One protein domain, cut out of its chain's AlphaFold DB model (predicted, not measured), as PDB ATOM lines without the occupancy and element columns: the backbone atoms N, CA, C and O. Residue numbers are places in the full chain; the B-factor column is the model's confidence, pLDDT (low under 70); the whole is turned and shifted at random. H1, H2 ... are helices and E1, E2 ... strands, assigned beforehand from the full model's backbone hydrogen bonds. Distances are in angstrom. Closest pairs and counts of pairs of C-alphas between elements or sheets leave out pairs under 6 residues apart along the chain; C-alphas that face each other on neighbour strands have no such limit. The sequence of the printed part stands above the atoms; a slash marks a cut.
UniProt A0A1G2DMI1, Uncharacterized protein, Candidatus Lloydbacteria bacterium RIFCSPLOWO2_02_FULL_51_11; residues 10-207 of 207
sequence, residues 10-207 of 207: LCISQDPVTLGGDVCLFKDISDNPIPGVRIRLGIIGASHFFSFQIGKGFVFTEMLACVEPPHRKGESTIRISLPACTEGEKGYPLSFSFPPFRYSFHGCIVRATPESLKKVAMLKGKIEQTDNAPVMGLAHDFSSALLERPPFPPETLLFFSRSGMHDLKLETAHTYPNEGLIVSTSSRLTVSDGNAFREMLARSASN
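This is residues 10 to 207 of the 207 residues of an uncharacterized protein of Candidatus Lloydbacteria bacterium RIFCSPLOWO2_02_FULL_51_11 (UniProt A0A1G2DMI1). Two sheets lie face to face as a sandwich, their strands running nearly along one another, and H1 covers the far face of the sheet that holds E9 to E13. H2, at the last residues of the chain, lies at one end of the sandwich and only grazes the other sheet. The printed part has 198 residues, with named elements in the order E1 to E9, H1, E10 to E13, H2; the class is mixed, helices and strands. One sheet runs E2, E3, E4, E5, E1, E6, all antiparallel, and the other is branched and mixed. The whole is compact, with a radius of gyration of the C-alphas of 17.1 A and spans of 55 by 40 by 31 A.

E1 is residues 10 to 13, with C-alpha 10 at (-30.471, -38.319, -34.185). E2 is residues 25 to 29, E3 37 to 44, E4 47 to 54, 24.2 A long, and E5 58 to 65. E6, residues 80 to 83, runs on into E7, 85 to 87, at 12 degrees. E8 is residues 94 to 98 and E9 101 to 111, 33.4 A. H1, residues 114 to 128, is 20.4 A long. E10 is residues 136 to 141, E11 155 to 162, E12 167 to 176, 29.8 A, and E13 181 to 191, 33.5 A. H2, residues 194 to 205, ends with C-alpha 205 at (-54.596, -35.352, -54.317).

E2 to E5 form a meander, each strand the antiparallel neighbour of the one before; N 40 and O 51 of E3 and E4 are 2.8 A apart. E1 is the neighbour of E5, N 11 to O 63 2.8 A, and of E6, N 10 to O 82 3.2 A. E10 to E13 form a second meander, with N 158 and O 138 2.8 A apart. E9 has E13 on one side, N 104 to O 188 2.8 A, and on the other side antiparallel E8 and parallel E7, N 109 to O 86 2.9 A. Between the sheets, the closest C-alphas of E2 and E10, Ile 29 and Met 136, are 6.9 A apart. H1 is on the branched sheet at a height of 8.8 A, slantwise at 50 degrees to E13 on the local plane. Its closest C-alphas to E12 are Val 120 and Ala 173, 6.3 A. The closest C-alphas of H2 and E4 are Ser 204 and Ile 54, 6.8 A. In H1 and H2 every O i to N i+4 pair is within hydrogen-bond range.

The farthest C-alphas, Glu 148 and Ser 206, are 55.2 A apart. The printed part has no cut. The links E1 to E2, E5 to E6 and E10 to E11 are long. The mean pLDDT of the printed part is 80.1; 46 residues are under 70, among them 69 to 84.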
ATOM      1  N   LEU A  10     -29.180 -38.287 -33.515       86.94
ATOM      2  CA  LEU A  10     -30.471 -38.319 -34.185       86.94
ATOM      3  C   LEU A  10     -30.885 -36.879 -34.429       86.94
ATOM      4  O   LEU A  10     -30.989 -36.126 -33.467       86.94
ATOM      5  N   CYS A  11     -31.145 -36.538 -35.684       85.94
ATOM      6  CA  CYS A  11     -31.753 -35.297 -36.124       85.94
ATOM      7  C   CYS A  11     -33.129 -35.601 -36.723       85.94
ATOM      8  O   CYS A  11     -33.256 -36.420 -37.633       85.94
ATOM      9  N   ILE A  12     -34.156 -34.913 -36.232       85.75
ATOM     10  CA  ILE A  12     -35.519 -34.975 -36.776       85.75
ATOM     11  C   ILE A  12     -35.847 -33.638 -37.434       85.75
ATOM     12  O   ILE A  12     -35.441 -32.592 -36.936       85.75
ATOM     13  N   SER A  13     -36.555 -33.682 -38.560       82.50
ATOM     14  CA  SER A  13     -36.928 -32.520 -39.365       82.50
ATOM     15  C   SER A  13     -38.335 -32.702 -39.948       82.50
ATOM     16  O   SER A  13     -38.701 -33.795 -40.359       82.50
ATOM     17  N   GLN A  14     -39.126 -31.634 -39.999       82.31
ATOM     18  CA  GLN A  14     -40.360 -31.498 -40.776       82.31
ATOM     19  C   GLN A  14     -40.163 -30.753 -42.114       82.31
ATOM     20  O   GLN A  14     -41.130 -30.384 -42.776       82.31
ATOM     21  N   ASP A  15     -38.910 -30.534 -42.509       76.56
ATOM     22  CA  ASP A  15     -38.511 -29.890 -43.760       76.56
ATOM     23  C   ASP A  15     -37.673 -30.855 -44.622       76.56
ATOM     24  O   ASP A  15     -37.005 -31.745 -44.074       76.56
ATOM     25  N   PRO A  16     -37.660 -30.689 -45.962       72.31
ATOM     26  CA  PRO A  16     -36.759 -31.434 -46.832       72.31
ATOM     27  C   PRO A  16     -35.301 -31.213 -46.429       72.31
ATOM     28  O   PRO A  16     -34.784 -30.098 -46.501       72.31
ATOM     29  N   VAL A  17     -34.603 -32.287 -46.073       70.56
ATOM     30  CA  VAL A  17     -33.171 -32.207 -45.787       70.56
ATOM     31  C   VAL A  17     -32.392 -32.241 -47.100       70.56
ATOM     32  O   VAL A  17     -32.482 -33.197 -47.872       70.56
ATOM     33  N   THR A  18     -31.600 -31.197 -47.355       68.06
ATOM     34  CA  THR A  18     -30.582 -31.256 -48.409       68.06
ATOM     35  C   THR A  18     -29.331 -31.901 -47.834       68.06
ATOM     36  O   THR A  18     -28.661 -31.314 -46.986       68.06
ATOM     37  N   LEU A  19     -29.001 -33.094 -48.312       65.19
ATOM     38  CA  LEU A  19     -27.738 -33.739 -47.979       65.19
ATOM     39  C   LEU A  19     -26.611 -33.076 -48.779       65.19
ATOM     40  O   LEU A  19     -26.717 -32.927 -49.995       65.19
ATOM     41  N   GLY A  20     -25.555 -32.648 -48.091       54.03
ATOM     42  CA  GLY A  20     -24.285 -32.277 -48.713       54.03
ATOM     43  C   GLY A  20     -23.279 -33.419 -48.559       54.03
ATOM     44  O   GLY A  20     -23.255 -34.050 -47.506       54.03
ATOM     45  N   GLY A  21     -22.443 -33.665 -49.571       56.59
ATOM     46  CA  GLY A  21     -21.378 -34.682 -49.516       56.59
ATOM     47  C   GLY A  21     -21.814 -36.120 -49.836       56.59
ATOM     48  O   GLY A  21     -22.958 -36.353 -50.218       56.59
ATOM     49  N   ASP A  22     -20.855 -37.051 -49.730       57.25
ATOM     50  CA  ASP A  22     -20.849 -38.439 -50.233       57.25
ATOM     51  C   ASP A  22     -22.050 -39.288 -49.790       57.25
ATOM     52  O   ASP A  22     -22.019 -39.995 -48.780       57.25
ATOM     53  N   VAL A  23     -23.128 -39.251 -50.573       60.88
ATOM     54  CA  VAL A  23     -24.230 -40.194 -50.392       60.88
ATOM     55  C   VAL A  23     -23.913 -41.489 -51.119       60.88
ATOM     56  O   VAL A  23     -23.696 -41.497 -52.328       60.88
ATOM     57  N   CYS A  24     -23.907 -42.591 -50.374       61.41
ATOM     58  CA  CYS A  24     -23.501 -43.890 -50.890       61.41
ATOM     59  C   CYS A  24     -24.621 -44.538 -51.704       61.41
ATOM     60  O   CYS A  24     -24.362 -45.061 -52.783       61.41
ATOM     61  N   LEU A  25     -25.860 -44.509 -51.197       73.81
ATOM     62  CA  LEU A  25     -27.028 -45.115 -51.847       73.81
ATOM     63  C   LEU A  25     -28.325 -44.383 -51.487       73.81
ATOM     64  O   LEU A  25     -28.510 -43.950 -50.348       73.81
ATOM     65  N   PHE A  26     -29.260 -44.346 -52.439       77.06
ATOM     66  CA  PHE A  26     -30.639 -43.898 -52.242       77.06
ATOM     67  C   PHE A  26     -31.628 -44.902 -52.830       77.06
ATOM     68  O   PHE A  26     -31.363 -45.514 -53.864       77.06
ATOM     69  N   LYS A  27     -32.805 -45.006 -52.211       78.62
ATOM     70  CA  LYS A  27     -33.957 -45.728 -52.761       78.62
ATOM     71  C   LYS A  27     -35.220 -44.920 -52.520       78.62
ATOM     72  O   LYS A  27     -35.640 -44.735 -51.375       78.62
ATOM     73  N   ASP A  28     -35.809 -44.448 -53.613       76.06
ATOM     74  CA  ASP A  28     -37.187 -43.975 -53.617       76.06
ATOM     75  C   ASP A  28     -38.103 -45.198 -53.678       76.06
ATOM     76  O   ASP A  28     -37.977 -46.051 -54.556       76.06
ATOM     77  N   ILE A  29     -39.012 -45.308 -52.716       73.00
ATOM     78  CA  ILE A  29     -39.989 -46.393 -52.670       73.00
ATOM     79  C   ILE A  29     -41.173 -45.955 -53.535       73.00
ATOM     80  O   ILE A  29     -42.083 -45.269 -53.065       73.00
ATOM     81  N   SER A  30     -41.099 -46.292 -54.824       57.00
ATOM     82  CA  SER A  30     -42.075 -45.901 -55.849       57.00
ATOM     83  C   SER A  30     -43.398 -46.663 -55.739       57.00
ATOM     84  O   SER A  30     -44.455 -46.059 -55.903       57.00
ATOM     85  N   ASP A  31     -43.355 -47.946 -55.370       58.94
ATOM     86  CA  ASP A  31     -44.541 -48.798 -55.186       58.94
ATOM     87  C   ASP A  31     -45.059 -48.725 -53.745       58.94
ATOM     88  O   ASP A  31     -45.248 -49.732 -53.054       58.94
ATOM     89  N   ASN A  32     -45.251 -47.502 -53.251       61.84
ATOM     90  CA  ASN A  32     -45.862 -47.290 -51.949       61.84
ATOM     91  C   ASN A  32     -47.389 -47.469 -52.060       61.84
ATOM     92  O   ASN A  32     -48.041 -46.708 -52.775       61.84
ATOM     93  N   PRO A  33     -48.002 -48.417 -51.327       55.28
ATOM     94  CA  PRO A  33     -49.447 -48.640 -51.372       55.28
ATOM     95  C   PRO A  33     -50.268 -47.536 -50.692       55.28
ATOM     96  O   PRO A  33     -51.489 -47.655 -50.656       55.28
ATOM     97  N   ILE A  34     -49.638 -46.496 -50.130       66.06
ATOM     98  CA  ILE A  34     -50.328 -45.308 -49.615       66.06
ATOM     99  C   ILE A  34     -50.279 -44.214 -50.696       66.06
ATOM    100  O   ILE A  34     -49.233 -43.579 -50.870       66.06
ATOM    101  N   PRO A  35     -51.384 -43.961 -51.425       65.88
ATOM    102  CA  PRO A  35     -51.413 -42.940 -52.465       65.88
ATOM    103  C   PRO A  35     -51.034 -41.564 -51.911       65.88
ATOM    104  O   PRO A  35     -51.467 -41.183 -50.826       65.88
ATOM    105  N   GLY A  36     -50.227 -40.806 -52.656       70.00
ATOM    106  CA  GLY A  36     -49.811 -39.455 -52.263       70.00
ATOM    107  C   GLY A  36     -48.675 -39.394 -51.235       70.00
ATOM    108  O   GLY A  36     -48.297 -38.293 -50.829       70.00
ATOM    109  N   VAL A  37     -48.108 -40.542 -50.846       77.31
ATOM    110  CA  VAL A  37     -46.976 -40.627 -49.919       77.31
ATOM    111  C   VAL A  37     -45.708 -41.064 -50.642       77.31
ATOM    112  O   VAL A  37     -45.657 -42.140 -51.239       77.31
ATOM    113  N   ARG A  38     -44.646 -40.269 -50.516       81.88
ATOM    114  CA  ARG A  38     -43.303 -40.598 -51.002       81.88
ATOM    115  C   ARG A  38     -42.413 -40.969 -49.830       81.88
ATOM    116  O   ARG A  38     -42.352 -40.234 -48.847       81.88
ATOM    117  N   ILE A  39     -41.720 -42.094 -49.951       82.81
ATOM    118  CA  ILE A  39     -40.770 -42.554 -48.945       82.81
ATOM    119  C   ILE A  39     -39.407 -42.688 -49.602       82.81
ATOM    120  O   ILE A  39     -39.283 -43.283 -50.672       82.81
ATOM    121  N   ARG A  40     -38.395 -42.132 -48.945       85.69
ATOM    122  CA  ARG A  40     -37.006 -42.164 -49.381       85.69
ATOM    123  C   ARG A  40     -36.140 -42.707 -48.258       85.69
ATOM    124  O   ARG A  40     -36.213 -42.227 -47.129       85.69
ATOM    125  N   LEU A  41     -35.311 -43.683 -48.593       87.00
ATOM    126  CA  LEU A  41     -34.257 -44.202 -47.729       87.00
ATOM    127  C   LEU A  41     -32.905 -43.839 -48.336       87.00
ATOM    128  O   LEU A  41     -32.765 -43.814 -49.564       87.00
ATOM    129  N   GLY A  42     -31.898 -43.623 -47.498       87.31
ATOM    130  CA  GLY A  42     -30.532 -43.566 -47.992       87.31
ATOM    131  C   GLY A  42     -29.462 -43.753 -46.930       87.31
ATOM    132  O   GLY A  42     -29.689 -43.578 -45.732       87.31
ATOM    133  N   ILE A  43     -28.288 -44.135 -47.424       87.50
ATOM    134  CA  ILE A  43     -27.083 -44.445 -46.655       87.50
ATOM    135  C   ILE A  43     -26.042 -43.370 -46.954       87.50
ATOM    136  O   ILE A  43     -25.735 -43.119 -48.120       87.50
ATOM    137  N   ILE A  44     -25.497 -42.755 -45.904       82.56
ATOM    138  CA  ILE A  44     -24.530 -41.653 -45.984       82.56
ATOM    139  C   ILE A  44     -23.302 -42.061 -45.161       82.56
ATOM    140  O   ILE A  44     -23.234 -41.791 -43.965       82.56
ATOM    141  N   GLY A  45     -22.358 -42.794 -45.751       79.44
ATOM    142  CA  GLY A  45     -21.309 -43.469 -44.973       79.44
ATOM    143  C   GLY A  45     -21.907 -44.418 -43.921       79.44
ATOM    144  O   GLY A  45     -22.932 -45.051 -44.170       79.44
ATOM    145  N   ALA A  46     -21.337 -44.465 -42.713       80.12
ATOM    146  CA  ALA A  46     -21.856 -45.265 -41.591       80.12
ATOM    147  C   ALA A  46     -23.085 -44.630 -40.889       80.12
ATOM    148  O   ALA A  46     -23.318 -44.820 -39.695       80.12
ATOM    149  N   SER A  47     -23.861 -43.841 -41.630       85.25
ATOM    150  CA  SER A  47     -25.029 -43.083 -41.180       85.25
ATOM    151  C   SER A  47     -26.212 -43.349 -42.109       85.25
ATOM    152  O   SER A  47     -26.066 -43.926 -43.193       85.25
ATOM    153  N   HIS A  48     -27.403 -42.909 -41.715       90.06
ATOM    154  CA  HIS A  48     -28.576 -43.039 -42.570       90.06
ATOM    155  C   HIS A  48     -29.507 -41.841 -42.489       90.06
ATOM    156  O   HIS A  48     -29.474 -41.051 -41.545       90.06
ATOM    157  N   PHE A  49     -30.387 -41.755 -43.480       87.94
ATOM    158  CA  PHE A  49     -31.579 -40.937 -43.369       87.94
ATOM    159  C   PHE A  49     -32.802 -41.663 -43.935       87.94
ATOM    160  O   PHE A  49     -32.720 -42.516 -44.827       87.94
ATOM    161  N   PHE A  50     -33.951 -41.279 -43.406       88.25
ATOM    162  CA  PHE A  50     -35.269 -41.715 -43.814       88.25
ATOM    163  C   PHE A  50     -36.143 -40.484 -43.962       88.25
ATOM    164  O   PHE A  50     -36.221 -39.663 -43.054       88.25
ATOM    165  N   SER A  51     -36.811 -40.351 -45.101       87.50
ATOM    166  CA  SER A  51     -37.746 -39.263 -45.339       87.50
ATOM    167  C   SER A  51     -39.090 -39.797 -45.793       87.50
ATOM    168  O   SER A  51     -39.185 -40.680 -46.643       87.50
ATOM    169  N   PHE A  52     -40.134 -39.192 -45.258       85.56
ATOM    170  CA  PHE A  52     -41.526 -39.457 -45.552       85.56
ATOM    171  C   PHE A  52     -42.187 -38.131 -45.931       85.56
ATOM    172  O   PHE A  52     -42.098 -37.156 -45.190       85.56
ATOM    173  N   GLN A  53     -42.830 -38.076 -47.091       85.00
ATOM    174  CA  GLN A  53     -43.467 -36.868 -47.607       85.00
ATOM    175  C   GLN A  53     -44.904 -37.159 -48.036       85.00
ATOM    176  O   GLN A  53     -45.150 -38.124 -48.756       85.00
ATOM    177  N   ILE A  54     -45.834 -36.287 -47.645       80.88
ATOM    178  CA  ILE A  54     -47.243 -36.331 -48.055       80.88
ATOM    179  C   ILE A  54     -47.536 -35.132 -48.949       80.88
ATOM    180  O   ILE A  54     -47.470 -33.978 -48.507       80.88
ATOM    181  N   GLY A  55     -47.865 -35.414 -50.210       74.38
ATOM    182  CA  GLY A  55     -48.107 -34.387 -51.218       74.38
ATOM    183  C   GLY A  55     -46.970 -33.367 -51.298       74.38
ATOM    184  O   GLY A  55     -45.790 -33.712 -51.252       74.38
ATOM    185  N   LYS A  56     -47.329 -32.085 -51.407       70.62
ATOM    186  CA  LYS A  56     -46.381 -30.954 -51.428       70.62
ATOM    187  C   LYS A  56     -46.191 -30.291 -50.052       70.62
ATOM    188  O   LYS A  56     -45.433 -29.335 -49.965       70.62
ATOM    189  N   GLY A  57     -46.902 -30.745 -49.012       70.81
ATOM    190  CA  GLY A  57     -47.113 -29.953 -47.794       70.81
ATOM    191  C   GLY A  57     -46.416 -30.453 -46.530       70.81
ATOM    192  O   GLY A  57     -45.942 -29.633 -45.754       70.81
ATOM    193  N   PHE A  58     -46.351 -31.767 -46.302       79.38
ATOM    194  CA  PHE A  58     -45.743 -32.317 -45.087       79.38
ATOM    195  C   PHE A  58     -44.540 -33.173 -45.429       79.38
ATOM    196  O   PHE A  58     -44.635 -34.082 -46.257       79.38
ATOM    197  N   VAL A  59     -43.438 -32.910 -44.740       84.00
ATOM    198  CA  VAL A  59     -42.232 -33.724 -44.777       84.00
ATOM    199  C   VAL A  59     -41.920 -34.139 -43.350       84.00
ATOM    200  O   VAL A  59     -42.154 -33.391 -42.410       84.00
ATOM    201  N   PHE A  60     -41.430 -35.356 -43.190       86.88
ATOM    202  CA  PHE A  60     -40.784 -35.843 -41.989       86.88
ATOM    203  C   PHE A  60     -39.473 -36.481 -42.420       86.88
ATOM    204  O   PHE A  60     -39.462 -37.320 -43.319       86.88
ATOM    205  N   THR A  61     -38.376 -36.106 -41.785       87.12
ATOM    206  CA  THR A  61     -37.062 -36.678 -42.028       87.12
ATOM    207  C   THR A  61     -36.420 -37.047 -40.704       87.12
ATOM    208  O   THR A  61     -36.323 -36.233 -39.789       87.12
ATOM    209  N   GLU A  62     -35.963 -38.285 -40.633       89.62
ATOM    210  CA  GLU A  62     -35.033 -38.797 -39.643       89.62
ATOM    211  C   GLU A  62     -33.650 -38.866 -40.285       89.62
ATOM    212  O   GLU A  62     -33.503 -39.372 -41.397       89.62
ATOM    213  N   MET A  63     -32.634 -38.374 -39.591       88.38
ATOM    214  CA  MET A  63     -31.239 -38.521 -39.980       88.38
ATOM    215  C   MET A  63     -30.436 -38.924 -38.751       88.38
ATOM    216  O   MET A  63     -30.415 -38.198 -37.763       88.38
ATOM    217  N   LEU A  64     -29.776 -40.077 -38.811       88.88
ATOM    218  CA  LEU A  64     -28.848 -40.527 -37.782       88.88
ATOM    219  C   LEU A  64     -27.439 -40.404 -38.345       88.88
ATOM    220  O   LEU A  64     -27.057 -41.222 -39.180       88.88
ATOM    221  N   ALA A  65     -26.699 -39.382 -37.919       85.75
ATOM    222  CA  ALA A  65     -25.375 -39.083 -38.454       85.75
ATOM    223  C   ALA A  65     -24.467 -38.388 -37.434       85.75
ATOM    224  O   ALA A  65     -24.937 -37.784 -36.472       85.75
ATOM    225  N   CYS A  66     -23.154 -38.435 -37.676       80.69
ATOM    226  CA  CYS A  66     -22.162 -37.695 -36.880       80.69
ATOM    227  C   CYS A  66     -22.141 -36.188 -37.190       80.69
ATOM    228  O   CYS A  66     -21.535 -35.403 -36.466       80.69
ATOM    229  N   VAL A  67     -22.774 -35.777 -38.292       75.50
ATOM    230  CA  VAL A  67     -22.844 -34.383 -38.738       75.50
ATOM    231  C   VAL A  67     -24.292 -33.937 -38.820       75.50
ATOM    232  O   VAL A  67     -25.158 -34.666 -39.300       75.50
ATOM    233  N   GLU A  68     -24.551 -32.716 -38.366       70.75
ATOM    234  CA  GLU A  68     -25.857 -32.097 -38.550       70.75
ATOM    235  C   GLU A  68     -25.978 -31.596 -39.999       70.75
ATOM    236  O   GLU A  68     -25.033 -30.994 -40.522       70.75
ATOM    237  N   PRO A  69     -27.117 -31.822 -40.677       68.56
ATOM    238  CA  PRO A  69     -27.311 -31.310 -42.026       68.56
ATOM    239  C   PRO A  69     -27.330 -29.771 -42.015       68.56
ATOM    240  O   PRO A  69     -27.848 -29.173 -41.064       68.56
ATOM    241  N   PRO A  70     -26.819 -29.094 -43.059       68.31
ATOM    242  CA  PRO A  70     -26.825 -27.634 -43.115       68.31
ATOM    243  C   PRO A  70     -28.254 -27.082 -42.985       68.31
ATOM    244  O   PRO A  70     -29.211 -27.663 -43.494       68.31
ATOM    245  N   HIS A  71     -28.409 -25.966 -42.273       64.06
ATOM    246  CA  HIS A  71     -29.694 -25.281 -42.115       64.06
ATOM    247  C   HIS A  71     -29.838 -24.202 -43.186       64.06
ATOM    248  O   HIS A  71     -29.012 -23.286 -43.255       64.06
ATOM    249  N   ARG A  72     -30.885 -24.269 -44.017       65.44
ATOM    250  CA  ARG A  72     -31.187 -23.172 -44.951       65.44
ATOM    251  C   ARG A  72     -32.043 -22.114 -44.271       65.44
ATOM    252  O   ARG A  72     -32.858 -22.393 -43.397       65.44
ATOM    253  N   LYS A  73     -31.850 -20.856 -44.662       57.16
ATOM    254  CA  LYS A  73     -32.639 -19.731 -44.150       57.16
ATOM    255  C   LYS A  73     -34.102 -19.903 -44.591       57.16
ATOM    256  O   LYS A  73     -34.357 -19.929 -45.790       57.16
ATOM    257  N   GLY A  74     -35.032 -20.012 -43.640       59.03
ATOM    258  CA  GLY A  74     -36.468 -20.198 -43.905       59.03
ATOM    259  C   GLY A  74     -37.015 -21.609 -43.649       59.03
ATOM    260  O   GLY A  74     -38.220 -21.796 -43.770       59.03
ATOM    261  N   GLU A  75     -36.170 -22.574 -43.270       63.94
ATOM    262  CA  GLU A  75     -36.623 -23.860 -42.715       63.94
ATOM    263  C   GLU A  75     -37.269 -23.614 -41.334       63.94
ATOM    264  O   GLU A  75     -36.739 -22.848 -40.526       63.94
ATOM    265  N   SER A  76     -38.441 -24.201 -41.083       53.31
ATOM    266  CA  SER A  76     -39.293 -23.928 -39.908       53.31
ATOM    267  C   SER A  76     -39.093 -24.922 -38.758       53.31
ATOM    268  O   SER A  76     -39.939 -25.077 -37.877       53.31
ATOM    269  N   THR A  77     -37.985 -25.650 -38.765       57.78
ATOM    270  CA  THR A  77     -38.004 -27.011 -38.260       57.78
ATOM    271  C   THR A  77     -37.653 -27.169 -36.794       57.78
ATOM    272  O   THR A  77     -36.589 -26.762 -36.334       57.78
ATOM    273  N   ILE A  78     -38.493 -27.910 -36.077       59.75
ATOM    274  CA  ILE A  78     -38.113 -28.566 -34.828       59.75
ATOM    275  C   ILE A  78     -36.948 -29.518 -35.144       59.75
ATOM    276  O   ILE A  78     -37.177 -30.632 -35.608       59.75
ATOM    277  N   ARG A  79     -35.706 -29.068 -34.926       62.16
ATOM    278  CA  ARG A  79     -34.498 -29.897 -34.994       62.16
ATOM    279  C   ARG A  79     -34.124 -30.344 -33.596       62.16
ATOM    280  O   ARG A  79     -33.722 -29.547 -32.753       62.16
ATOM    281  N   ILE A  80     -34.261 -31.637 -33.354       62.84
ATOM    282  CA  ILE A  80     -33.861 -32.256 -32.096       62.84
ATOM    283  C   ILE A  80     -32.610 -33.056 -32.400       62.84
ATOM    284  O   ILE A  80     -32.704 -34.004 -33.166       62.84
ATOM    285  N   SER A  81     -31.470 -32.629 -31.849       63.09
ATOM    286  CA  SER A  81     -30.160 -33.272 -32.005       63.09
ATOM    287  C   SER A  81     -29.710 -33.817 -30.657       63.09
ATOM    288  O   SER A  81     -29.178 -33.092 -29.810       63.09
ATOM    289  N   LEU A  82     -29.983 -35.096 -30.426       66.12
ATOM    290  CA  LEU A  82     -29.715 -35.761 -29.152       66.12
ATOM    291  C   LEU A  82     -28.737 -36.923 -29.348       66.12
ATOM    292  O   LEU A  82     -28.728 -37.527 -30.426       66.12
ATOM    293  N   PRO A  83     -27.948 -37.271 -28.312       67.06
ATOM    294  CA  PRO A  83     -27.343 -38.592 -28.231       67.06
ATOM    295  C   PRO A  83     -28.447 -39.631 -28.439       67.06
ATOM    296  O   PRO A  83     -29.406 -39.701 -27.669       67.06
ATOM    297  N   ALA A  84     -28.360 -40.358 -29.547       67.44
ATOM    298  CA  ALA A  84     -29.452 -41.207 -30.010       67.44
ATOM    299  C   ALA A  84     -29.371 -42.614 -29.426       67.44
ATOM    300  O   ALA A  84     -30.383 -43.292 -29.256       67.44
ATOM    301  N   CYS A  85     -28.151 -43.057 -29.138       78.75
ATOM    302  CA  CYS A  85     -27.872 -44.431 -28.783       78.75
ATOM    303  C   CYS A  85     -27.213 -44.482 -27.410       78.75
ATOM    304  O   CYS A  85     -26.286 -43.726 -27.125       78.75
ATOM    305  N   THR A  86     -27.677 -45.390 -26.559       80.69
ATOM    306  CA  THR A  86     -26.989 -45.697 -25.304       80.69
ATOM    307  C   THR A  86     -26.168 -46.964 -25.461       80.69
ATOM    308  O   THR A  86     -26.547 -47.867 -26.210       80.69
ATOM    309  N   GLU A  87     -25.071 -47.065 -24.715       82.25
ATOM    310  CA  GLU A  87     -24.362 -48.334 -24.596       82.25
ATOM    311  C   GLU A  87     -25.230 -49.375 -23.865       82.25
ATOM    312  O   GLU A  87     -25.918 -49.063 -22.891       82.25
ATOM    313  N   GLY A  88     -25.199 -50.618 -24.348       78.88
ATOM    314  CA  GLY A  88     -25.962 -51.741 -23.798       78.88
ATOM    315  C   GLY A  88     -27.183 -52.125 -24.638       78.88
ATOM    316  O   GLY A  88     -27.441 -51.573 -25.699       78.88
ATOM    317  N   GLU A  89     -27.949 -53.117 -24.179       66.06
ATOM    318  CA  GLU A  89     -29.028 -53.723 -24.982       66.06
ATOM    319  C   GLU A  89     -30.373 -52.983 -24.901       66.06
ATOM    320  O   GLU A  89     -31.300 -53.284 -25.655       66.06
ATOM    321  N   LYS A  90     -30.501 -52.021 -23.982       65.31
ATOM    322  CA  LYS A  90     -31.739 -51.276 -23.726       65.31
ATOM    323  C   LYS A  90     -31.486 -49.774 -23.825       65.31
ATOM    324  O   LYS A  90     -31.182 -49.131 -22.828       65.31
ATOM    325  N   GLY A  91     -31.648 -49.235 -25.031       62.38
ATOM    326  CA  GLY A  91     -31.789 -47.794 -25.265       62.38
ATOM    327  C   GLY A  91     -33.015 -47.188 -24.586       62.38
ATOM    328  O   GLY A  91     -34.010 -47.883 -24.363       62.38
ATOM    329  N   TYR A  92     -32.963 -45.887 -24.297       67.88
ATOM    330  CA  TYR A  92     -34.146 -45.122 -23.901       67.88
ATOM    331  C   TYR A  92     -34.939 -44.725 -25.149       67.88
ATOM    332  O   TYR A  92     -34.357 -44.157 -26.075       67.88
ATOM    333  N   PRO A  93     -36.251 -45.010 -25.212       81.31
ATOM    334  CA  PRO A  93     -37.051 -44.598 -26.349       81.31
ATOM    335  C   PRO A  93     -37.215 -43.075 -26.346       81.31
ATOM    336  O   PRO A  93     -37.701 -42.492 -25.375       81.31
ATOM    337  N   LEU A  94     -36.858 -42.436 -27.455       86.56
ATOM    338  CA  LEU A  94     -37.238 -41.056 -27.734       86.56
ATOM    339  C   LEU A  94     -38.621 -41.067 -28.375       86.56
ATOM    340  O   LEU A  94     -38.944 -41.961 -29.156       86.56
ATOM    341  N   SER A  95     -39.473 -40.108 -28.028       88.69
ATOM    342  CA  SER A  95     -40.828 -40.027 -28.573       88.69
ATOM    343  C   SER A  95     -41.226 -38.584 -28.814       88.69
ATOM    344  O   SER A  95     -41.110 -37.741 -27.928       88.69
ATOM    345  N   PHE A  96     -41.728 -38.320 -30.014       86.94
ATOM    346  CA  PHE A  96     -42.139 -36.997 -30.467       86.94
ATOM    347  C   PHE A  96     -43.526 -37.090 -31.098       86.94
ATOM    348  O   PHE A  96     -43.882 -38.101 -31.704       86.94
ATOM    349  N   SER A  97     -44.339 -36.052 -30.931       86.31
ATOM    350  CA  SER A  97     -45.681 -35.993 -31.516       86.31
ATOM    351  C   SER A  97     -45.768 -34.796 -32.450       86.31
ATOM    352  O   SER A  97     -45.487 -33.671 -32.047       86.31
ATOM    353  N   PHE A  98     -46.170 -35.061 -33.688       80.00
ATOM    354  CA  PHE A  98     -46.311 -34.095 -34.769       80.00
ATOM    355  C   PHE A  98     -47.645 -34.378 -35.466       80.00
ATOM    356  O   PHE A  98     -47.647 -35.141 -36.432       80.00
ATOM    357  N   PRO A  99     -48.789 -33.855 -34.974       77.06
ATOM    358  CA  PRO A  99     -50.106 -34.202 -35.503       77.06
ATOM    359  C   PRO A  99     -50.148 -34.138 -37.040       77.06
ATOM    360  O   PRO A  99     -49.695 -33.145 -37.610       77.06
ATOM    361  N   PRO A 100     -50.645 -35.189 -37.719       83.62
ATOM    362  CA  PRO A 100     -51.358 -36.355 -37.183       83.62
ATOM    363  C   PRO A 100     -50.472 -37.508 -36.682       83.62
ATOM    364  O   PRO A 100     -51.000 -38.557 -36.317       83.62
ATOM    365  N   PHE A 101     -49.152 -37.375 -36.667       87.31
ATOM    366  CA  PHE A 101     -48.213 -38.459 -36.396       87.31
ATOM    367  C   PHE A 101     -47.686 -38.497 -34.962       87.31
ATOM    368  O   PHE A 101     -47.505 -37.476 -34.296       87.31
ATOM    369  N   ARG A 102     -47.334 -39.706 -34.527       90.81
ATOM    370  CA  ARG A 102     -46.445 -39.953 -33.397       90.81
ATOM    371  C   ARG A 102     -45.222 -40.701 -33.900       90.81
ATOM    372  O   ARG A 102     -45.337 -41.688 -34.617       90.81
ATOM    373  N   TYR A 103     -44.056 -40.237 -33.495       90.31
ATOM    374  CA  TYR A 103     -42.781 -40.835 -33.826       90.31
ATOM    375  C   TYR A 103     -42.117 -41.378 -32.564       90.31
ATOM    376  O   TYR A 103     -42.149 -40.729 -31.517       90.31
ATOM    377  N   SER A 104     -41.493 -42.546 -32.664       91.44
ATOM    378  CA  SER A 104     -40.622 -43.084 -31.625       91.44
ATOM    379  C   SER A 104     -39.334 -43.629 -32.220       91.44
ATOM    380  O   SER A 104     -39.385 -44.329 -33.229       91.44
ATOM    381  N   PHE A 105     -38.219 -43.381 -31.548       91.56
ATOM    382  CA  PHE A 105     -36.897 -43.873 -31.916       91.56
ATOM    383  C   PHE A 105     -36.287 -44.656 -30.764       91.56
ATOM    384  O   PHE A 105     -36.375 -44.246 -29.606       91.56
ATOM    385  N   HIS A 106     -35.624 -45.756 -31.090       91.25
ATOM    386  CA  HIS A 106     -34.812 -46.528 -30.163       91.25
ATOM    387  C   HIS A 106     -33.469 -46.824 -30.815       91.25
ATOM    388  O   HIS A 106     -33.447 -47.409 -31.891       91.25
ATOM    389  N   GLY A 107     -32.370 -46.423 -30.180       90.75
ATOM    390  CA  GLY A 107     -31.015 -46.700 -30.648       90.75
ATOM    391  C   GLY A 107     -30.176 -47.317 -29.539       90.75
ATOM    392  O   GLY A 107     -30.257 -46.901 -28.379       90.75
ATOM    393  N   CYS A 108     -29.364 -48.313 -29.877       91.81
ATOM    394  CA  CYS A 108     -28.430 -48.925 -28.943       91.81
ATOM    395  C   CYS A 108     -27.072 -49.194 -29.587       91.81
ATOM    396  O   CYS A 108     -26.981 -49.497 -30.777       91.81
ATOM    397  N   ILE A 109     -26.021 -49.088 -28.775       92.31
ATOM    398  CA  ILE A 109     -24.648 -49.430 -29.144       92.31
ATOM    399  C   ILE A 109     -24.245 -50.663 -28.345       92.31
ATOM    400  O   ILE A 109     -24.262 -50.657 -27.111       92.31
ATOM    401  N   VAL A 110     -23.857 -51.725 -29.040       92.88
ATOM    402  CA  VAL A 110     -23.407 -52.975 -28.422       92.88
ATOM    403  C   VAL A 110     -22.054 -53.399 -28.973       92.88
ATOM    404  O   VAL A 110     -21.673 -53.042 -30.088       92.88
ATOM    405  N   ARG A 111     -21.320 -54.193 -28.191       94.25
ATOM    406  CA  ARG A 111     -20.119 -54.877 -28.679       94.25
ATOM    407  C   ARG A 111     -20.495 -55.889 -29.753       94.25
ATOM    408  O   ARG A 111     -21.510 -56.575 -29.634       94.25
ATOM    409  N   ALA A 112     -19.642 -56.015 -30.763       92.94
ATOM    410  CA  ALA A 112     -19.748 -57.069 -31.754       92.94
ATOM    411  C   ALA A 112     -19.467 -58.427 -31.095       92.94
ATOM    412  O   ALA A 112     -18.334 -58.784 -30.785       92.94
ATOM    413  N   THR A 113     -20.537 -59.172 -30.856       94.00
ATOM    414  CA  THR A 113     -20.544 -60.545 -30.353       94.00
ATOM    415  C   THR A 113     -21.208 -61.451 -31.393       94.00
ATOM    416  O   THR A 113     -21.922 -60.950 -32.270       94.00
ATOM    417  N   PRO A 114     -21.050 -62.783 -31.310       94.31
ATOM    418  CA  PRO A 114     -21.759 -63.697 -32.206       94.31
ATOM    419  C   PRO A 114     -23.282 -63.475 -32.229       94.31
ATOM    420  O   PRO A 114     -23.898 -63.519 -33.290       94.31
ATOM    421  N   GLU A 115     -23.886 -63.162 -31.079       92.69
ATOM    422  CA  GLU A 115     -25.329 -62.918 -30.960       92.69
ATOM    423  C   GLU A 115     -25.758 -61.606 -31.636       92.69
ATOM    424  O   GLU A 115     -26.757 -61.563 -32.357       92.69
ATOM    425  N   SER A 116     -24.997 -60.522 -31.458       92.56
ATOM    426  CA  SER A 116     -25.313 -59.248 -32.114       92.56
ATOM    427  C   SER A 116     -25.084 -59.318 -33.627       92.56
ATOM    428  O   SER A 116     -25.898 -58.801 -34.389       92.56
ATOM    429  N   LEU A 117     -24.037 -60.015 -34.080       94.81
ATOM    430  CA  LEU A 117     -23.780 -60.255 -35.505       94.81
ATOM    431  C   LEU A 117     -24.863 -61.131 -36.142       94.81
ATOM    432  O   LEU A 117     -25.250 -60.892 -37.284       94.81
ATOM    433  N   LYS A 118     -25.432 -62.085 -35.396       94.44
ATOM    434  CA  LYS A 118     -26.599 -62.850 -35.850       94.44
ATOM    435  C   LYS A 118     -27.801 -61.942 -36.122       94.44
ATOM    436  O   LYS A 118     -28.479 -62.136 -37.127       94.44
ATOM    437  N   LYS A 119     -28.051 -60.923 -35.288       91.81
ATOM    438  CA  LYS A 119     -29.124 -59.934 -35.528       91.81
ATOM    439  C   LYS A 119     -28.871 -59.111 -36.797       91.81
ATOM    440  O   LYS A 119     -29.807 -58.902 -37.565       91.81
ATOM    441  N   VAL A 120     -27.621 -58.708 -37.044       94.81
ATOM    442  CA  VAL A 120     -27.218 -58.036 -38.296       94.81
ATOM    443  C   VAL A 120     -27.471 -58.946 -39.500       94.81
ATOM    444  O   VAL A 120     -28.143 -58.537 -40.443       94.81
ATOM    445  N   ALA A 121     -27.030 -60.204 -39.439       94.38
ATOM    446  CA  ALA A 121     -27.244 -61.181 -40.504       94.38
ATOM    447  C   ALA A 121     -28.735 -61.460 -40.763       94.38
ATOM    448  O   ALA A 121     -29.150 -61.580 -41.911       94.38
ATOM    449  N   MET A 122     -29.568 -61.508 -39.717       93.62
ATOM    450  CA  MET A 122     -31.022 -61.628 -39.867       93.62
ATOM    451  C   MET A 122     -31.626 -60.417 -40.586       93.62
ATOM    452  O   MET A 122     -32.501 -60.590 -41.431       93.62
ATOM    453  N   LEU A 123     -31.173 -59.201 -40.266       93.19
ATOM    454  CA  LEU A 123     -31.617 -57.986 -40.951       93.19
ATOM    455  C   LEU A 123     -31.188 -57.989 -42.424       93.19
ATOM    456  O   LEU A 123     -32.004 -57.700 -43.293       93.19
ATOM    457  N   LYS A 124     -29.944 -58.388 -42.704       92.50
ATOM    458  CA  LYS A 124     -29.426 -58.557 -44.066       92.50
ATOM    459  C   LYS A 124     -30.236 -59.588 -44.854       92.50
ATOM    460  O   LYS A 124     -30.700 -59.287 -45.945       92.50
ATOM    461  N   GLY A 125     -30.534 -60.740 -44.249       90.88
ATOM    462  CA  GLY A 125     -31.389 -61.764 -44.849       90.88
ATOM    463  C   GLY A 125     -32.807 -61.267 -45.150       90.88
ATOM    464  O   GLY A 125     -33.348 -61.598 -46.200       90.88
ATOM    465  N   LYS A 126     -33.400 -60.419 -44.289       89.06
ATOM    466  CA  LYS A 126     -34.681 -59.751 -44.599       89.06
ATOM    467  C   LYS A 126     -34.569 -58.868 -45.843       89.06
ATOM    468  O   LYS A 126     -35.517 -58.822 -46.611       89.06
ATOM    469  N   ILE A 127     -33.452 -58.162 -46.031       88.12
ATOM    470  CA  ILE A 127     -33.222 -57.300 -47.200       88.12
ATOM    471  C   ILE A 127     -33.026 -58.154 -48.465       88.12
ATOM    472  O   ILE A 127     -33.670 -57.901 -49.476       88.12
ATOM    473  N   GLU A 128     -32.220 -59.213 -48.411       85.56
ATOM    474  CA  GLU A 128     -31.930 -60.080 -49.568       85.56
ATOM    475  C   GLU A 128     -33.142 -60.920 -50.011       85.56
ATOM    476  O   GLU A 128     -33.396 -61.101 -51.198       85.56
ATOM    477  N   GLN A 129     -33.963 -61.400 -49.071       76.44
ATOM    478  CA  GLN A 129     -35.193 -62.146 -49.390       76.44
ATOM    479  C   GLN A 129     -36.257 -61.284 -50.084       76.44
ATOM    480  O   GLN A 129     -37.252 -61.810 -50.587       76.44
ATOM    481  N   THR A 130     -36.074 -59.962 -50.087       65.94
ATOM    482  CA  THR A 130     -37.077 -59.013 -50.568       65.94
ATOM    483  C   THR A 130     -36.940 -58.599 -52.021       65.94
ATOM    484  O   THR A 130     -37.820 -57.902 -52.520       65.94
ATOM    485  N   ASP A 131     -35.946 -59.117 -52.737       55.94
ATOM    486  CA  ASP A 131     -35.736 -58.828 -54.161       55.94
ATOM    487  C   ASP A 131     -36.882 -59.313 -55.084       55.94
ATOM    488  O   ASP A 131     -36.912 -58.967 -56.261       55.94
ATOM    489  N   ASN A 132     -37.875 -60.049 -54.556       48.31
ATOM    490  CA  ASN A 132     -39.009 -60.613 -55.307       48.31
ATOM    491  C   ASN A 132     -40.399 -60.020 -54.961       48.31
ATOM    492  O   ASN A 132     -41.418 -60.546 -55.410       48.31
ATOM    493  N   ALA A 133     -40.483 -58.951 -54.160       50.78
ATOM    494  CA  ALA A 133     -41.744 -58.283 -53.787       50.78
ATOM    495  C   ALA A 133     -41.506 -56.777 -53.541       50.78
ATOM    496  O   ALA A 133     -40.356 -56.379 -53.371       50.78
ATOM    497  N   PRO A 134     -42.536 -55.904 -53.474       52.41
ATOM    498  CA  PRO A 134     -42.330 -54.499 -53.118       52.41
ATOM    499  C   PRO A 134     -41.981 -54.389 -51.626       52.41
ATOM    500  O   PRO A 134     -42.841 -54.125 -50.781       52.41
ATOM    501  N   VAL A 135     -40.720 -54.656 -51.278       60.41
ATOM    502  CA  VAL A 135     -40.200 -54.532 -49.917       60.41
ATOM    503  C   VAL A 135     -38.847 -53.800 -49.913       60.41
ATOM    504  O   VAL A 135     -38.082 -53.747 -50.876       60.41
ATOM    505  N   MET A 136     -38.657 -53.062 -48.825       73.62
ATOM    506  CA  MET A 136     -38.103 -51.715 -48.787       73.62
ATOM    507  C   MET A 136     -36.789 -51.711 -47.993       73.62
ATOM    508  O   MET A 136     -36.664 -51.063 -46.961       73.62
ATOM    509  N   GLY A 137     -35.820 -52.508 -48.444       82.44
ATOM    510  CA  GLY A 137     -34.481 -52.577 -47.857       82.44
ATOM    511  C   GLY A 137     -33.420 -51.808 -48.650       82.44
ATOM    512  O   GLY A 137     -33.561 -51.629 -49.866       82.44
ATOM    513  N   LEU A 138     -32.363 -51.384 -47.955       88.19
ATOM    514  CA  LEU A 138     -31.096 -50.885 -48.493       88.19
ATOM    515  C   LEU A 138     -29.940 -51.485 -47.689       88.19
ATOM    516  O   LEU A 138     -29.964 -51.469 -46.462       88.19
ATOM    517  N   ALA A 139     -28.913 -51.965 -48.379       90.38
ATOM    518  CA  ALA A 139     -27.686 -52.457 -47.770       90.38
ATOM    519  C   ALA A 139     -26.487 -51.869 -48.515       90.38
ATOM    520  O   ALA A 139     -26.496 -51.803 -49.745       90.38
ATOM    521  N   HIS A 140     -25.467 -51.446 -47.776       90.50
ATOM    522  CA  HIS A 140     -24.193 -51.024 -48.343       90.50
ATOM    523  C   HIS A 140     -23.044 -51.664 -47.572       90.50
ATOM    524  O   HIS A 140     -23.007 -51.577 -46.343       90.50
ATOM    525  N   ASP A 141     -22.121 -52.273 -48.311       89.00
ATOM    526  CA  ASP A 141     -20.883 -52.855 -47.804       89.00
ATOM    527  C   ASP A 141     -19.714 -51.920 -48.140       89.00
ATOM    528  O   ASP A 141     -19.441 -51.641 -49.309       89.00
ATOM    529  N   PHE A 142     -19.033 -51.432 -47.104       86.44
ATOM    530  CA  PHE A 142     -17.893 -50.521 -47.207       86.44
ATOM    531  C   PHE A 142     -16.548 -51.264 -47.253       86.44
ATOM    532  O   PHE A 142     -15.496 -50.625 -47.220       86.44
ATOM    533  N   SER A 143     -16.538 -52.601 -47.322       82.50
ATOM    534  CA  SER A 143     -15.313 -53.415 -47.274       82.50
ATOM    535  C   SER A 143     -14.318 -53.075 -48.385       82.50
ATOM    536  O   SER A 143     -13.115 -53.196 -48.180       82.50
ATOM    537  N   SER A 144     -14.790 -52.616 -49.549       68.44
ATOM    538  CA  SER A 144     -13.928 -52.188 -50.661       68.44
ATOM    539  C   SER A 144     -13.108 -50.928 -50.354       68.44
ATOM    540  O   SER A 144     -12.093 -50.694 -51.007       68.44
ATOM    541  N   ALA A 145     -13.515 -50.136 -49.358       63.06
ATOM    542  CA  ALA A 145     -12.784 -48.960 -48.901       63.06
ATOM    543  C   ALA A 145     -11.670 -49.299 -47.891       63.06
ATOM    544  O   ALA A 145     -10.894 -48.416 -47.525       63.06
ATOM    545  N   LEU A 146     -11.575 -50.555 -47.431       65.69
ATOM    546  CA  LEU A 146     -10.593 -50.982 -46.438       65.69
ATOM    547  C   LEU A 146      -9.406 -51.712 -47.078       65.69
ATOM    548  O   LEU A 146      -9.568 -52.619 -47.891       65.69
ATOM    549  N   LEU A 147      -8.196 -51.342 -46.652       63.75
ATOM    550  CA  LEU A 147      -6.951 -52.003 -47.062       63.75
ATOM    551  C   LEU A 147      -6.714 -53.328 -46.316       63.75
ATOM    552  O   LEU A 147      -6.061 -54.225 -46.843       63.75
ATOM    553  N   GLU A 148      -7.262 -53.466 -45.108       75.56
ATOM    554  CA  GLU A 148      -7.156 -54.662 -44.269       75.56
ATOM    555  C   GLU A 148      -8.529 -55.304 -44.082       75.56
ATOM    556  O   GLU A 148      -9.537 -54.603 -44.007       75.56
ATOM    557  N   ARG A 149      -8.581 -56.641 -43.992       75.06
ATOM    558  CA  ARG A 149      -9.836 -57.365 -43.748       75.06
ATOM    559  C   ARG A 149     -10.197 -57.293 -42.260       75.06
ATOM    560  O   ARG A 149      -9.522 -57.946 -41.461       75.06
ATOM    561  N   PRO A 150     -11.246 -56.549 -41.876       82.94
ATOM    562  CA  PRO A 150     -11.674 -56.476 -40.487       82.94
ATOM    563  C   PRO A 150     -12.298 -57.799 -40.010       82.94
ATOM    564  O   PRO A 150     -12.681 -58.638 -40.831       82.94
ATOM    565  N   PRO A 151     -12.470 -57.985 -38.685       83.81
ATOM    566  CA  PRO A 151     -13.094 -59.189 -38.120       83.81
ATOM    567  C   PRO A 151     -14.555 -59.400 -38.560       83.81
ATOM    568  O   PRO A 151     -15.066 -60.514 -38.491       83.81
ATOM    569  N   PHE A 152     -15.230 -58.338 -39.001       88.50
ATOM    570  CA  PHE A 152     -16.554 -58.350 -39.623       88.50
ATOM    571  C   PHE A 152     -16.661 -57.145 -40.571       88.50
ATOM    572  O   PHE A 152     -15.963 -56.154 -40.341       88.50
ATOM    573  N   PRO A 153     -17.485 -57.204 -41.632       88.88
ATOM    574  CA  PRO A 153     -17.518 -56.149 -42.641       88.88
ATOM    575  C   PRO A 153     -18.113 -54.847 -42.073       88.88
ATOM    576  O   PRO A 153     -19.045 -54.909 -41.262       88.88
ATOM    577  N   PRO A 154     -17.593 -53.669 -42.469       90.69
ATOM    578  CA  PRO A 154     -18.259 -52.394 -42.244       90.69
ATOM    579  C   PRO A 154     -19.465 -52.296 -43.182       90.69
ATOM    580  O   PRO A 154     -19.335 -52.290 -44.403       90.69
ATOM    581  N   GLU A 155     -20.656 -52.223 -42.617       91.88
ATOM    582  CA  GLU A 155     -21.912 -52.296 -43.346       91.88
ATOM    583  C   GLU A 155     -22.924 -51.343 -42.721       91.88
ATOM    584  O   GLU A 155     -22.950 -51.108 -41.510       91.88
ATOM    585  N   THR A 156     -23.796 -50.803 -43.565       93.38
ATOM    586  CA  THR A 156     -25.016 -50.132 -43.121       93.38
ATOM    587  C   THR A 156     -26.210 -50.793 -43.787       93.38
ATOM    588  O   THR A 156     -26.268 -50.930 -45.010       93.38
ATOM    589  N   LEU A 157     -27.160 -51.210 -42.958       93.69
ATOM    590  CA  LEU A 157     -28.372 -51.917 -43.341       93.69
ATOM    591  C   LEU A 157     -29.577 -51.109 -42.881       93.69
ATOM    592  O   LEU A 157     -29.667 -50.738 -41.713       93.69
ATOM    593  N   LEU A 158     -30.515 -50.872 -43.787       92.75
ATOM    594  CA  LEU A 158     -31.802 -50.247 -43.524       92.75
ATOM    595  C   LEU A 158     -32.876 -51.206 -44.015       92.75
ATOM    596  O   LEU A 158     -32.893 -51.592 -45.183       92.75
ATOM    597  N   PHE A 159     -33.810 -51.547 -43.145       90.31
ATOM    598  CA  PHE A 159     -34.971 -52.336 -43.499       90.31
ATOM    599  C   PHE A 159     -36.228 -51.593 -43.094       90.31
ATOM    600  O   PHE A 159     -36.524 -51.414 -41.912       90.31
ATOM    601  N   PHE A 160     -36.984 -51.166 -44.093       86.62
ATOM    602  CA  PHE A 160     -38.271 -50.550 -43.876       86.62
ATOM    603  C   PHE A 160     -39.383 -51.590 -44.010       86.62
ATOM    604  O   PHE A 160     -39.449 -52.377 -44.958       86.62
ATOM    605  N   SER A 161     -40.294 -51.567 -43.048       84.44
ATOM    606  CA  SER A 161     -41.477 -52.415 -42.998       84.44
ATOM    607  C   SER A 161     -42.695 -51.590 -42.607       84.44
ATOM    608  O   SER A 161     -42.590 -50.513 -42.022       84.44
ATOM    609  N   ARG A 162     -43.880 -52.096 -42.946       77.75
ATOM    610  CA  ARG A 162     -45.151 -51.469 -42.574       77.75
ATOM    611  C   ARG A 162     -46.048 -52.463 -41.867       77.75
ATOM    612  O   ARG A 162     -46.033 -53.652 -42.191       77.75
ATOM    613  N   SER A 163     -46.884 -51.944 -40.982       73.56
ATOM    614  CA  SER A 163     -47.994 -52.676 -40.383       73.56
ATOM    615  C   SER A 163     -49.295 -51.929 -40.688       73.56
ATOM    616  O   SER A 163     -49.636 -50.928 -40.064       73.56
ATOM    617  N   GLY A 164     -50.016 -52.369 -41.720       70.44
ATOM    618  CA  GLY A 164     -51.199 -51.652 -42.211       70.44
ATOM    619  C   GLY A 164     -50.873 -50.287 -42.842       70.44
ATOM    620  O   GLY A 164     -49.786 -50.090 -43.384       70.44
ATOM    621  N   MET A 165     -51.839 -49.358 -42.815       70.00
ATOM    622  CA  MET A 165     -51.720 -48.009 -43.413       70.00
ATOM    623  C   MET A 165     -51.242 -46.926 -42.436       70.00
ATOM    624  O   MET A 165     -51.006 -45.790 -42.840       70.00
ATOM    625  N   HIS A 166     -51.155 -47.246 -41.147       77.12
ATOM    626  CA  HIS A 166     -50.999 -46.259 -40.076       77.12
ATOM    627  C   HIS A 166     -49.697 -46.414 -39.303       77.12
ATOM    628  O   HIS A 166     -49.519 -45.729 -38.303       77.12
ATOM    629  N   ASP A 167     -48.817 -47.320 -39.719       84.94
ATOM    630  CA  ASP A 167     -47.621 -47.651 -38.965       84.94
ATOM    631  C   ASP A 167     -46.472 -48.029 -39.894       84.94
ATOM    632  O   ASP A 167     -46.531 -49.020 -40.632       84.94
ATOM    633  N   LEU A 168     -45.433 -47.207 -39.843       85.31
ATOM    634  CA  LEU A 168     -44.199 -47.371 -40.588       85.31
ATOM    635  C   LEU A 168     -43.072 -47.654 -39.604       85.31
ATOM    636  O   LEU A 168     -42.924 -46.938 -38.614       85.31
ATOM    637  N   LYS A 169     -42.258 -48.666 -39.897       89.75
ATOM    638  CA  LYS A 169     -41.123 -49.064 -39.069       89.75
ATOM    639  C   LYS A 169     -39.849 -49.111 -39.904       89.75
ATOM    640  O   LYS A 169     -39.817 -49.766 -40.944       89.75
ATOM    641  N   LEU A 170     -38.795 -48.482 -39.406       91.00
ATOM    642  CA  LEU A 170     -37.441 -48.604 -39.929       91.00
ATOM    643  C   LEU A 170     -36.582 -49.333 -38.896       91.00
ATOM    644  O   LEU A 170     -36.500 -48.908 -37.749       91.00
ATOM    645  N   GLU A 171     -35.963 -50.434 -39.296       93.38
ATOM    646  CA  GLU A 171     -34.936 -51.128 -38.521       93.38
ATOM    647  C   GLU A 171     -33.589 -50.887 -39.200       93.38
ATOM    648  O   GLU A 171     -33.484 -51.084 -40.414       93.38
ATOM    649  N   THR A 172     -32.561 -50.486 -38.453       94.44
ATOM    650  CA  THR A 172     -31.213 -50.329 -39.016       94.44
ATOM    651  C   THR A 172     -30.154 -51.068 -38.216       94.44
ATOM    652  O   THR A 172     -30.322 -51.362 -37.029       94.44
ATOM    653  N   ALA A 173     -29.051 -51.372 -38.896       94.62
ATOM    654  CA  ALA A 173     -27.812 -51.807 -38.279       94.62
ATOM    655  C   ALA A 173     -26.626 -51.123 -38.967       94.62
ATOM    656  O   ALA A 173     -26.556 -51.087 -40.194       94.62
ATOM    657  N   HIS A 174     -25.690 -50.621 -38.169       93.88
ATOM    658  CA  HIS A 174     -24.430 -50.031 -38.609       93.88
ATOM    659  C   HIS A 174     -23.289 -50.752 -37.900       93.88
ATOM    660  O   HIS A 174     -23.257 -50.792 -36.666       93.88
ATOM    661  N   THR A 175     -22.363 -51.342 -38.646       93.19
ATOM    662  CA  THR A 175     -21.217 -52.050 -38.066       93.19
ATOM    663  C   THR A 175     -19.968 -51.170 -38.113       93.19
ATOM    664  O   THR A 175     -19.644 -50.575 -39.137       93.19
ATOM    665  N   TYR A 176     -19.260 -51.104 -36.983       91.75
ATOM    666  CA  TYR A 176     -18.037 -50.321 -36.778       91.75
ATOM    667  C   TYR A 176     -16.900 -51.271 -36.368       91.75
ATOM    668  O   TYR A 176     -16.677 -51.499 -35.171       91.75
ATOM    669  N   PRO A 177     -16.208 -51.910 -37.333       90.44
ATOM    670  CA  PRO A 177     -15.218 -52.943 -37.030       90.44
ATOM    671  C   PRO A 177     -13.963 -52.429 -36.333       90.44
ATOM    672  O   PRO A 177     -13.415 -53.129 -35.486       90.44
ATOM    673  N   ASN A 178     -13.554 -51.197 -36.639       88.25
ATOM    674  CA  ASN A 178     -12.468 -50.481 -35.967       88.25
ATOM    675  C   ASN A 178     -12.705 -50.341 -34.452       88.25
ATOM    676  O   ASN A 178     -11.759 -50.396 -33.670       88.25
ATOM    677  N   GLU A 179     -13.963 -50.216 -34.024       90.06
ATOM    678  CA  GLU A 179     -14.335 -50.098 -32.610       90.06
ATOM    679  C   GLU A 179     -14.823 -51.418 -31.986       90.06
ATOM    680  O   GLU A 179     -15.026 -51.509 -30.767       90.06
ATOM    681  N   GLY A 180     -15.046 -52.448 -32.807       91.94
ATOM    682  CA  GLY A 180     -15.710 -53.679 -32.383       91.94
ATOM    683  C   GLY A 180     -17.149 -53.428 -31.918       91.94
ATOM    684  O   GLY A 180     -17.576 -54.017 -30.918       91.94
ATOM    685  N   LEU A 181     -17.874 -52.523 -32.585       93.12
ATOM    686  CA  LEU A 181     -19.218 -52.082 -32.199       93.12
ATOM    687  C   LEU A 181     -20.251 -52.282 -33.306       93.12
ATOM    688  O   LEU A 181     -19.941 -52.334 -34.496       93.12
ATOM    689  N   ILE A 182     -21.503 -52.376 -32.876       93.62
ATOM    690  CA  ILE A 182     -22.687 -52.387 -33.727       93.62
ATOM    691  C   ILE A 182     -23.672 -51.382 -33.144       93.62
ATOM    692  O   ILE A 182     -23.956 -51.413 -31.943       93.62
ATOM    693  N   VAL A 183     -24.201 -50.516 -34.000       93.44
ATOM    694  CA  VAL A 183     -25.302 -49.616 -33.673       93.44
ATOM    695  C   VAL A 183     -26.560 -50.160 -34.322       93.44
ATOM    696  O   VAL A 183     -26.614 -50.289 -35.543       93.44
ATOM    697  N   SER A 184     -27.567 -50.476 -33.516       93.50
ATOM    698  CA  SER A 184     -28.865 -50.939 -34.004       93.50
ATOM    699  C   SER A 184     -29.932 -49.923 -33.649       93.50
ATOM    700  O   SER A 184     -29.974 -49.449 -32.510       93.50
ATOM    701  N   THR A 185     -30.820 -49.618 -34.594       92.69
ATOM    702  CA  THR A 185     -31.947 -48.722 -34.329       92.69
ATOM    703  C   THR A 185     -33.281 -49.302 -34.768       92.69
ATOM    704  O   THR A 185     -33.372 -50.192 -35.617       92.69
ATOM    705  N   SER A 186     -34.339 -48.805 -34.136       92.50
ATOM    706  CA  SER A 186     -35.725 -49.068 -34.486       92.50
ATOM    707  C   SER A 186     -36.514 -47.774 -34.367       92.50
ATOM    708  O   SER A 186     -36.788 -47.294 -33.264       92.50
ATOM    709  N   SER A 187     -36.961 -47.272 -35.507       92.25
ATOM    710  CA  SER A 187     -37.783 -46.075 -35.615       92.25
ATOM    711  C   SER A 187     -39.191 -46.462 -36.027       92.25
ATOM    712  O   SER A 187     -39.395 -47.394 -36.810       92.25
ATOM    713  N   ARG A 188     -40.188 -45.771 -35.481       91.12
ATOM    714  CA  ARG A 188     -41.601 -46.018 -35.764       91.12
ATOM    715  C   ARG A 188     -42.329 -44.697 -35.946       91.12
ATOM    716  O   ARG A 188     -42.252 -43.837 -35.073       91.12
ATOM    717  N   LEU A 189     -43.062 -44.560 -37.042       88.81
ATOM    718  CA  LEU A 189     -43.940 -43.429 -37.322       88.81
ATOM    719  C   LEU A 189     -45.372 -43.952 -37.434       88.81
ATOM    720  O   LEU A 189     -45.687 -44.716 -38.345       88.81
ATOM    721  N   THR A 190     -46.235 -43.547 -36.504       89.69
ATOM    722  CA  THR A 190     -47.640 -43.956 -36.459       89.69
ATOM    723  C   THR A 190     -48.579 -42.792 -36.729       89.69
ATOM    724  O   THR A 190     -48.353 -41.673 -36.273       89.69
ATOM    725  N   VAL A 191     -49.668 -43.051 -37.448       87.62
ATOM    726  CA  VAL A 191     -50.796 -42.121 -37.550       87.62
ATOM    727  C   VAL A 191     -51.566 -42.181 -36.234       87.62
ATOM    728  O   VAL A 191     -52.191 -43.188 -35.912       87.62
ATOM    729  N   SER A 192     -51.505 -41.096 -35.469       86.44
ATOM    730  CA  SER A 192     -52.222 -40.915 -34.202       86.44
ATOM    731  C   SER A 192     -53.571 -40.202 -34.361       86.44
ATOM    732  O   SER A 192     -54.458 -40.414 -33.540       86.44
ATOM    733  N   ASP A 193     -53.751 -39.424 -35.435       86.12
ATOM    734  CA  ASP A 193     -55.024 -38.794 -35.813       86.12
ATOM    735  C   ASP A 193     -55.402 -39.162 -37.258       86.12
ATOM    736  O   ASP A 193     -54.889 -38.613 -38.238       86.12
ATOM    737  N   GLY A 194     -56.319 -40.121 -37.397       84.50
ATOM    738  CA  GLY A 194     -56.768 -40.613 -38.700       84.50
ATOM    739  C   GLY A 194     -57.622 -39.620 -39.498       84.50
ATOM    740  O   GLY A 194     -57.709 -39.754 -40.720       84.50
ATOM    741  N   ASN A 195     -58.253 -38.633 -38.856       85.12
ATOM    742  CA  ASN A 195     -59.044 -37.620 -39.561       85.12
ATOM    743  C   ASN A 195     -58.120 -36.590 -40.201       85.12
ATOM    744  O   ASN A 195     -58.163 -36.417 -41.419       85.12
ATOM    745  N   ALA A 196     -57.207 -36.016 -39.415       85.81
ATOM    746  CA  ALA A 196     -56.217 -35.073 -39.923       85.81
ATOM    747  C   ALA A 196     -55.322 -35.710 -41.006       85.81
ATOM    748  O   ALA A 196     -55.035 -35.079 -42.023       85.81
ATOM    749  N   PHE A 197     -54.957 -36.991 -40.863       85.06
ATOM    750  CA  PHE A 197     -54.227 -37.716 -41.909       85.06
ATOM    751  C   PHE A 197     -55.021 -37.841 -43.218       85.06
ATOM    752  O   PHE A 197     -54.477 -37.589 -44.294       85.06
ATOM    753  N   ARG A 198     -56.316 -38.178 -43.150       84.50
ATOM    754  CA  ARG A 198     -57.182 -38.253 -44.341       84.50
ATOM    755  C   ARG A 198     -57.358 -36.894 -45.011       84.50
ATOM    756  O   ARG A 198     -57.296 -36.820 -46.236       84.50
ATOM    757  N   GLU A 199     -57.521 -35.829 -44.233       85.50
ATOM    758  CA  GLU A 199     -57.587 -34.464 -44.766       85.50
ATOM    759  C   GLU A 199     -56.289 -34.066 -45.478       85.50
ATOM    760  O   GLU A 199     -56.333 -33.492 -46.568       85.50
ATOM    761  N   MET A 200     -55.129 -34.412 -44.908       83.69
ATOM    762  CA  MET A 200     -53.831 -34.177 -45.546       83.69
ATOM    763  C   MET A 200     -53.683 -34.933 -46.871       83.69
ATOM    764  O   MET A 200     -53.214 -34.352 -47.854       83.69
ATOM    765  N   LEU A 201     -54.101 -36.202 -46.923       82.38
ATOM    766  CA  LEU A 201     -54.098 -36.991 -48.158       82.38
ATOM    767  C   LEU A 201     -55.033 -36.387 -49.216       82.38
ATOM    768  O   LEU A 201     -54.628 -36.230 -50.366       82.38
ATOM    769  N   ALA A 202     -56.244 -35.980 -48.825       83.62
ATOM    770  CA  ALA A 202     -57.214 -35.369 -49.732       83.62
ATOM    771  C   ALA A 202     -56.679 -34.066 -50.350       83.62
ATOM    772  O   ALA A 202     -56.692 -33.914 -51.570       83.62
ATOM    773  N   ARG A 203     -56.108 -33.165 -49.535       80.44
ATOM    774  CA  ARG A 203     -55.475 -31.918 -50.020       80.44
ATOM    775  C   ARG A 203     -54.293 -32.172 -50.956       80.44
ATOM    776  O   ARG A 203     -53.999 -31.345 -51.818       80.44
ATOM    777  N   SER A 204     -53.603 -33.293 -50.767       72.44
ATOM    778  CA  SER A 204     -52.456 -33.690 -51.585       72.44
ATOM    779  C   SER A 204     -52.862 -34.254 -52.944       72.44
ATOM    780  O   SER A 204     -52.086 -34.138 -53.884       72.44
ATOM    781  N   ALA A 205     -54.056 -34.839 -53.059       68.31
ATOM    782  CA  ALA A 205     -54.596 -35.352 -54.317       68.31
ATOM    783  C   ALA A 205     -55.227 -34.258 -55.201       68.31
ATOM    784  O   ALA A 205     -55.415 -34.470 -56.394       68.31
ATOM    785  N   SER A 206     -55.570 -33.099 -54.626       61.03
ATOM    786  CA  SER A 206     -56.200 -31.970 -55.332       61.03
ATOM    787  C   SER A 206     -55.215 -30.936 -55.914       61.03
ATOM    788  O   SER A 206     -55.672 -29.925 -56.441       61.03
ATOM    789  N   ASN A 207     -53.897 -31.158 -55.807       49.41
ATOM    790  CA  ASN A 207     -52.807 -30.235 -56.192       49.41
ATOM    791  C   ASN A 207     -51.736 -30.918 -57.053       49.41
ATOM    792  O   ASN A 207     -50.856 -30.190 -57.583       49.41
TER     793      ASN A 207